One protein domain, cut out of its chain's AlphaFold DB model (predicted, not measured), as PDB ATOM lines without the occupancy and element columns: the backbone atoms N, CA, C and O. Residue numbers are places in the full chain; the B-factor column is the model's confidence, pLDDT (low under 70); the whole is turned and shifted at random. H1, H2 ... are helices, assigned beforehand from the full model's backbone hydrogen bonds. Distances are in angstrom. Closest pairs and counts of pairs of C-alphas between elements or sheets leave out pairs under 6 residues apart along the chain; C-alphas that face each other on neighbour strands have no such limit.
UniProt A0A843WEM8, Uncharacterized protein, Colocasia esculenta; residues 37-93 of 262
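This is residues 37 to 93 of the 262 residues of an uncharacterized protein of Colocasia esculenta (UniProt A0A843WEM8). A long helix, H2, and a shorter one, H1, set crosswise to it and pointing toward its side without reaching it, make an open, flat shape joined by a long link that runs back beside the first half of H2 before turning into it. The printed part has 57 residues with two named helices, H1 then H2, and no named strand; the class is all helix. It is only just loose, close to extended, with a radius of gyration of the C-alphas of 15.0 A and spans of 39 by 36 by 15 A.

H2, residues 69 to 91, and H1, residues 45 to 57, are apart, with no C-alpha of the one within 8 A of the other. In both helices every O i to N i+4 pair is within hydrogen-bond range. Residues 83 to 93, of which 83 to 91 belong to H2, stand free, and so do residues 50 to 59, of which 50 to 57 belong to H1.

H2 measures 33.3 A, from C-alpha 69 at (219.394, 118.918, 181.894) to C-alpha 91 at (192.972, 136.617, 191.704). H1 measures 18.3 A and begins with C-alpha 45 at (189.867, 117.529, 165.449).

The two C-alphas farthest apart, those of Pro 67 and Leu 93, are 39.5 A apart. The printed part has no cut, and the link from H1 to H2, 11 residues, is long. The model's pLDDT is under 70 at residues 37 to 47.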
ATOM      1  N   ALA A  37     199.907 118.734 164.007       47.78
ATOM      2  CA  ALA A  37     199.158 117.897 163.072       47.78
ATOM      3  C   ALA A  37     199.078 116.403 163.457       47.78
ATOM      4  O   ALA A  37     198.166 115.712 163.004       47.78
ATOM      5  N   VAL A  38     199.999 115.876 164.275       51.84
ATOM      6  CA  VAL A  38     199.974 114.462 164.699       51.84
ATOM      7  C   VAL A  38     198.926 114.217 165.795       51.84
ATOM      8  O   VAL A  38     198.352 113.132 165.847       51.84
ATOM      9  N   LEU A  39     198.600 115.233 166.602       53.09
ATOM     10  CA  LEU A  39     197.589 115.149 167.667       53.09
ATOM     11  C   LEU A  39     196.138 115.241 167.148       53.09
ATOM     12  O   LEU A  39     195.204 114.949 167.886       53.09
ATOM     13  N   ALA A  40     195.931 115.606 165.878       49.62
ATOM     14  CA  ALA A  40     194.621 115.983 165.338       49.62
ATOM     15  C   ALA A  40     193.777 114.835 164.729       49.62
ATOM     16  O   ALA A  40     192.731 115.100 164.142       49.62
ATOM     17  N   ARG A  41     194.191 113.559 164.815       49.25
ATOM     18  CA  ARG A  41     193.539 112.437 164.086       49.25
ATOM     19  C   ARG A  41     192.569 111.565 164.897       49.25
ATOM     20  O   ARG A  41     192.433 110.375 164.632       49.25
ATOM     21  N   SER A  42     191.834 112.161 165.824       47.09
ATOM     22  CA  SER A  42     190.603 111.575 166.372       47.09
ATOM     23  C   SER A  42     189.499 112.622 166.278       47.09
ATOM     24  O   SER A  42     189.814 113.802 166.196       47.09
ATOM     25  N   ALA A  43     188.224 112.226 166.279       48.62
ATOM     26  CA  ALA A  43     187.030 113.061 166.038       48.62
ATOM     27  C   ALA A  43     186.828 114.297 166.964       48.62
ATOM     28  O   ALA A  43     185.774 114.917 166.959       48.62
ATOM     29  N   ILE A  44     187.859 114.673 167.720       56.06
ATOM     30  CA  ILE A  44     188.076 115.903 168.485       56.06
ATOM     31  C   ILE A  44     188.838 116.957 167.635       56.06
ATOM     32  O   ILE A  44     189.401 117.908 168.167       56.06
ATOM     33  N   GLY A  45     188.944 116.776 166.313       57.72
ATOM     34  CA  GLY A  45     189.867 117.529 165.449       57.72
ATOM     35  C   GLY A  45     189.592 119.035 165.337       57.72
ATOM     36  O   GLY A  45     190.526 119.815 165.189       57.72
ATOM     37  N   GLU A  46     188.341 119.478 165.451       63.06
ATOM     38  CA  GLU A  46     188.003 120.905 165.313       63.06
ATOM     39  C   GLU A  46     188.155 121.665 166.640       63.06
ATOM     40  O   GLU A  46     188.777 122.721 166.702       63.06
ATOM     41  N   GLU A  47     187.690 121.087 167.748       69.69
ATOM     42  CA  GLU A  47     187.852 121.703 169.068       69.69
ATOM     43  C   GLU A  47     189.326 121.737 169.499       69.69
ATOM     44  O   GLU A  47     189.814 122.757 169.991       69.69
ATOM     45  N   THR A  48     190.079 120.661 169.246       75.38
ATOM     46  CA  THR A  48     191.515 120.624 169.571       75.38
ATOM     47  C   THR A  48     192.322 121.617 168.748       75.38
ATOM     48  O   THR A  48     193.219 122.250 169.298       75.38
ATOM     49  N   THR A  49     192.001 121.820 167.468       79.31
ATOM     50  CA  THR A  49     192.708 122.804 166.635       79.31
ATOM     51  C   THR A  49     192.444 124.234 167.099       79.31
ATOM     52  O   THR A  49     193.394 125.008 167.202       79.31
ATOM     53  N   VAL A  50     191.212 124.566 167.502       85.94
ATOM     54  CA  VAL A  50     190.878 125.880 168.086       85.94
ATOM     55  C   VAL A  50     191.585 126.105 169.426       85.94
ATOM     56  O   VAL A  50     192.087 127.200 169.694       85.94
ATOM     57  N   LEU A  51     191.650 125.083 170.285       84.88
ATOM     58  CA  LEU A  51     192.359 125.166 171.565       84.88
ATOM     59  C   LEU A  51     193.867 125.330 171.369       84.88
ATOM     60  O   LEU A  51     194.476 126.163 172.040       84.88
ATOM     61  N   VAL A  52     194.456 124.591 170.426       81.94
ATOM     62  CA  VAL A  52     195.873 124.718 170.061       81.94
ATOM     63  C   VAL A  52     196.152 126.102 169.484       81.94
ATOM     64  O   VAL A  52     197.092 126.759 169.924       81.94
ATOM     65  N   GLU A  53     195.326 126.602 168.566       88.62
ATOM     66  CA  GLU A  53     195.496 127.940 168.000       88.62
ATOM     67  C   GLU A  53     195.407 129.019 169.090       88.62
ATOM     68  O   GLU A  53     196.264 129.902 169.181       88.62
ATOM     69  N   ARG A  54     194.412 128.921 169.979       86.94
ATOM     70  CA  ARG A  54     194.265 129.833 171.120       86.94
ATOM     71  C   ARG A  54     195.471 129.761 172.052       86.94
ATOM     72  O   ARG A  54     195.929 130.801 172.515       86.94
ATOM     73  N   PHE A  55     195.982 128.564 172.322       79.88
ATOM     74  CA  PHE A  55     197.161 128.365 173.156       79.88
ATOM     75  C   PHE A  55     198.410 128.996 172.527       79.88
ATOM     76  O   PHE A  55     199.126 129.725 173.209       79.88
ATOM     77  N   LEU A  56     198.631 128.809 171.225       85.12
ATOM     78  CA  LEU A  56     199.764 129.402 170.506       85.12
ATOM     79  C   LEU A  56     199.696 130.935 170.461       85.12
ATOM     80  O   LEU A  56     200.726 131.598 170.579       85.12
ATOM     81  N   ARG A  57     198.492 131.521 170.397       88.69
ATOM     82  CA  ARG A  57     198.304 132.981 170.519       88.69
ATOM     83  C   ARG A  57     198.765 133.540 171.870       88.69
ATOM     84  O   ARG A  57     199.062 134.729 171.954       88.69
ATOM     85  N   LEU A  58     198.855 132.711 172.913       82.81
ATOM     86  CA  LEU A  58     199.380 133.110 174.225       82.81
ATOM     87  C   LEU A  58     200.913 133.097 174.297       82.81
ATOM     88  O   LEU A  58     201.440 133.355 175.378       82.81
ATOM     89  N   GLN A  59     201.599 132.798 173.184       84.69
ATOM     90  CA  GLN A  59     203.062 132.761 173.059       84.69
ATOM     91  C   GLN A  59     203.722 132.005 174.224       84.69
ATOM     92  O   GLN A  59     204.446 132.598 175.030       84.69
ATOM     93  N   PRO A  60     203.427 130.702 174.377       86.00
ATOM     94  CA  PRO A  60     204.003 129.913 175.454       86.00
ATOM     95  C   PRO A  60     205.535 129.836 175.305       86.00
ATOM     96  O   PRO A  60     206.037 129.763 174.178       86.00
ATOM     97  N   PRO A  61     206.293 129.802 176.416       89.25
ATOM     98  CA  PRO A  61     207.727 129.547 176.365       89.25
ATOM     99  C   PRO A  61     208.005 128.223 175.659       89.25
ATOM    100  O   PRO A  61     207.431 127.189 176.007       89.25
ATOM    101  N   THR A  62     208.895 128.243 174.673       88.44
ATOM    102  CA  THR A  62     209.237 127.049 173.896       88.44
ATOM    103  C   THR A  62     210.435 126.348 174.522       88.44
ATOM    104  O   THR A  62     211.447 126.987 174.805       88.44
ATOM    105  N   TYR A  63     210.329 125.035 174.721       89.75
ATOM    106  CA  TYR A  63     211.464 124.202 175.099       89.75
ATOM    107  C   TYR A  63     212.174 123.698 173.842       89.75
ATOM    108  O   TYR A  63     211.536 123.131 172.956       89.75
ATOM    109  N   SER A  64     213.488 123.903 173.756       84.81
ATOM    110  CA  SER A  64     214.286 123.525 172.583       84.81
ATOM    111  C   SER A  64     214.719 122.057 172.565       84.81
ATOM    112  O   SER A  64     215.233 121.604 171.546       84.81
ATOM    113  N   GLY A  65     214.516 121.298 173.651       87.88
ATOM    114  CA  GLY A  65     214.822 119.861 173.677       87.88
ATOM    115  C   GLY A  65     216.316 119.518 173.679       87.88
ATOM    116  O   GLY A  65     216.686 118.439 173.223       87.88
ATOM    117  N   GLY A  66     217.181 120.424 174.144       90.88
ATOM    118  CA  GLY A  66     218.627 120.189 174.191       90.88
ATOM    119  C   GLY A  66     219.038 119.072 175.170       90.88
ATOM    120  O   GLY A  66     218.300 118.773 176.105       90.88
ATOM    121  N   PRO A  67     220.236 118.476 175.006       91.88
ATOM    122  CA  PRO A  67     220.723 117.386 175.862       91.88
ATOM    123  C   PRO A  67     221.150 117.843 177.267       91.88
ATOM    124  O   PRO A  67     221.463 117.003 178.107       91.88
ATOM    125  N   ASN A  68     221.213 119.156 177.518       92.38
ATOM    126  CA  ASN A  68     221.612 119.696 178.812       92.38
ATOM    127  C   ASN A  68     220.413 119.691 179.785       92.38
ATOM    128  O   ASN A  68     219.446 120.416 179.525       92.38
ATOM    129  N   PRO A  69     220.467 118.936 180.900       92.06
ATOM    130  CA  PRO A  69     219.394 118.918 181.894       92.06
ATOM    131  C   PRO A  69     219.128 120.295 182.521       92.06
ATOM    132  O   PRO A  69     217.973 120.612 182.795       92.06
ATOM    133  N   ASP A  70     220.143 121.155 182.655       93.31
ATOM    134  CA  ASP A  70     219.976 122.494 183.244       93.31
ATOM    135  C   ASP A  70     219.036 123.377 182.407       93.31
ATOM    136  O   ASP A  70     218.277 124.192 182.933       93.31
ATOM    137  N   THR A  71     219.044 123.192 181.083       92.06
ATOM    138  CA  THR A  71     218.147 123.913 180.170       92.06
ATOM    139  C   THR A  71     216.690 123.494 180.374       92.06
ATOM    140  O   THR A  71     215.791 124.327 180.245       92.06
ATOM    141  N   ALA A  72     216.445 122.217 180.688       90.88
ATOM    142  CA  ALA A  72     215.110 121.718 181.001       90.88
ATOM    143  C   ALA A  72     214.610 122.298 182.328       90.88
ATOM    144  O   ALA A  72     213.495 122.816 182.379       90.88
ATOM    145  N   GLU A  73     215.458 122.291 183.359       93.25
ATOM    146  CA  GLU A  73     215.129 122.824 184.685       93.25
ATOM    147  C   GLU A  73     214.800 124.321 184.625       93.25
ATOM    148  O   GLU A  73     213.764 124.771 185.116       93.25
ATOM    149  N   HIS A  74     215.624 125.099 183.919       93.56
ATOM    150  CA  HIS A  74     215.365 126.520 183.708       93.56
ATOM    151  C   HIS A  74     214.025 126.768 182.992       93.56
ATOM    152  O   HIS A  74     213.293 127.700 183.334       93.56
ATOM    153  N   TRP A  75     213.676 125.951 181.992       93.81
ATOM    154  CA  TRP A  75     212.392 126.071 181.300       93.81
ATOM    155  C   TRP A  75     211.205 125.739 182.216       93.81
ATOM    156  O   TRP A  75     210.211 126.466 182.194       93.81
ATOM    157  N   ILE A  76     211.315 124.700 183.054       93.38
ATOM    158  CA  ILE A  76     210.285 124.339 184.041       93.38
ATOM    159  C   ILE A  76     210.043 125.507 185.001       93.38
ATOM    160  O   ILE A  76     208.902 125.957 185.137       93.38
ATOM    161  N   HIS A  77     211.104 126.069 185.583       94.12
ATOM    162  CA  HIS A  77     210.988 127.217 186.481       94.12
ATOM    163  C   HIS A  77     210.347 128.439 185.812       94.12
ATOM    164  O   HIS A  77     209.536 129.134 186.431       94.12
ATOM    165  N   GLU A  78     210.648 128.700 184.539       93.50
ATOM    166  CA  GLU A  78     210.019 129.804 183.810       93.50
ATOM    167  C   GLU A  78     208.514 129.570 183.596       93.50
ATOM    168  O   GLU A  78     207.704 130.491 183.757       93.50
ATOM    169  N   ILE A  79     208.107 128.333 183.297       92.50
ATOM    170  CA  ILE A  79     206.691 127.963 183.190       92.50
ATOM    171  C   ILE A  79     205.982 128.143 184.536       92.50
ATOM    172  O   ILE A  79     204.916 128.766 184.582       92.50
ATOM    173  N   GLU A  80     206.563 127.656 185.630       93.25
ATOM    174  CA  GLU A  80     206.009 127.801 186.981       93.25
ATOM    175  C   GLU A  80     205.833 129.274 187.364       93.25
ATOM    176  O   GLU A  80     204.765 129.680 187.838       93.25
ATOM    177  N   ARG A  81     206.842 130.105 187.075       94.19
ATOM    178  CA  ARG A  81     206.809 131.553 187.301       94.19
ATOM    179  C   ARG A  81     205.671 132.221 186.529       94.19
ATOM    180  O   ARG A  81     204.916 133.017 187.096       94.19
ATOM    181  N   ILE A  82     205.509 131.893 185.245       91.12
ATOM    182  CA  ILE A  82     204.430 132.437 184.407       91.12
ATOM    183  C   ILE A  82     203.062 132.003 184.928       91.12
ATOM    184  O   ILE A  82     202.139 132.822 184.980       91.12
ATOM    185  N   GLN A  83     202.907 130.741 185.325       90.06
ATOM    186  CA  GLN A  83     201.655 130.255 185.894       90.06
ATOM    187  C   GLN A  83     201.312 130.980 187.197       90.06
ATOM    188  O   GLN A  83     200.167 131.399 187.371       90.06
ATOM    189  N   GLN A  84     202.290 131.182 188.082       91.19
ATOM    190  CA  GLN A  84     202.082 131.899 189.337       91.19
ATOM    191  C   GLN A  84     201.653 133.347 189.097       91.19
ATOM    192  O   GLN A  84     200.677 133.810 189.685       91.19
ATOM    193  N   MET A  85     202.319 134.042 188.174       91.94
ATOM    194  CA  MET A  85     201.950 135.403 187.788       91.94
ATOM    195  C   MET A  85     200.534 135.469 187.200       91.94
ATOM    196  O   MET A  85     199.756 136.351 187.564       91.94
ATOM    197  N   LYS A  86     200.158 134.514 186.339       89.88
ATOM    198  CA  LYS A  86     198.798 134.436 185.780       89.88
ATOM    199  C   LYS A  86     197.747 134.173 186.859       89.88
ATOM    200  O   LYS A  86     196.698 134.812 186.822       89.88
ATOM    201  N   ARG A  87     198.021 133.282 187.819       86.56
ATOM    202  CA  ARG A  87     197.134 133.020 188.969       86.56
ATOM    203  C   ARG A  87     196.919 134.274 189.803       86.56
ATOM    204  O   ARG A  87     195.777 134.600 190.110       86.56
ATOM    205  N   GLU A  88     197.987 135.000 190.115       89.50
ATOM    206  CA  GLU A  88     197.877 136.222 190.910       89.50
ATOM    207  C   GLU A  88     197.104 137.308 190.157       89.50
ATOM    208  O   GLU A  88     196.153 137.872 190.693       89.50
ATOM    209  N   LYS A  89     197.417 137.514 188.871       87.62
ATOM    210  CA  LYS A  89     196.677 138.450 188.018       87.62
ATOM    211  C   LYS A  89     195.194 138.094 187.921       87.62
ATOM    212  O   LYS A  89     194.364 138.994 187.874       87.62
ATOM    213  N   PHE A  90     194.862 136.803 187.877       88.94
ATOM    214  CA  PHE A  90     193.480 136.329 187.882       88.94
ATOM    215  C   PHE A  90     192.793 136.585 189.229       88.94
ATOM    216  O   PHE A  90     191.661 137.057 189.252       88.94
ATOM    217  N   ARG A  91     193.486 136.353 190.351       83.19
ATOM    218  CA  ARG A  91     192.972 136.617 191.704       83.19
ATOM    219  C   ARG A  91     192.620 138.090 191.903       83.19
ATOM    220  O   ARG A  91     191.577 138.400 192.470       83.19
ATOM    221  N   THR A  92     193.471 138.982 191.403       85.00
ATOM    222  CA  THR A  92     193.272 140.435 191.472       85.00
ATOM    223  C   THR A  92     192.460 140.992 190.306       85.00
ATOM    224  O   THR A  92     192.264 142.204 190.235       85.00
ATOM    225  N   LEU A  93     192.028 140.155 189.357       89.19
ATOM    226  CA  LEU A  93     191.260 140.607 188.205       89.19
ATOM    227  C   LEU A  93     189.933 141.178 188.703       89.19
ATOM    228  O   LEU A  93     189.186 140.496 189.406       89.19
TER     229      LEU A  93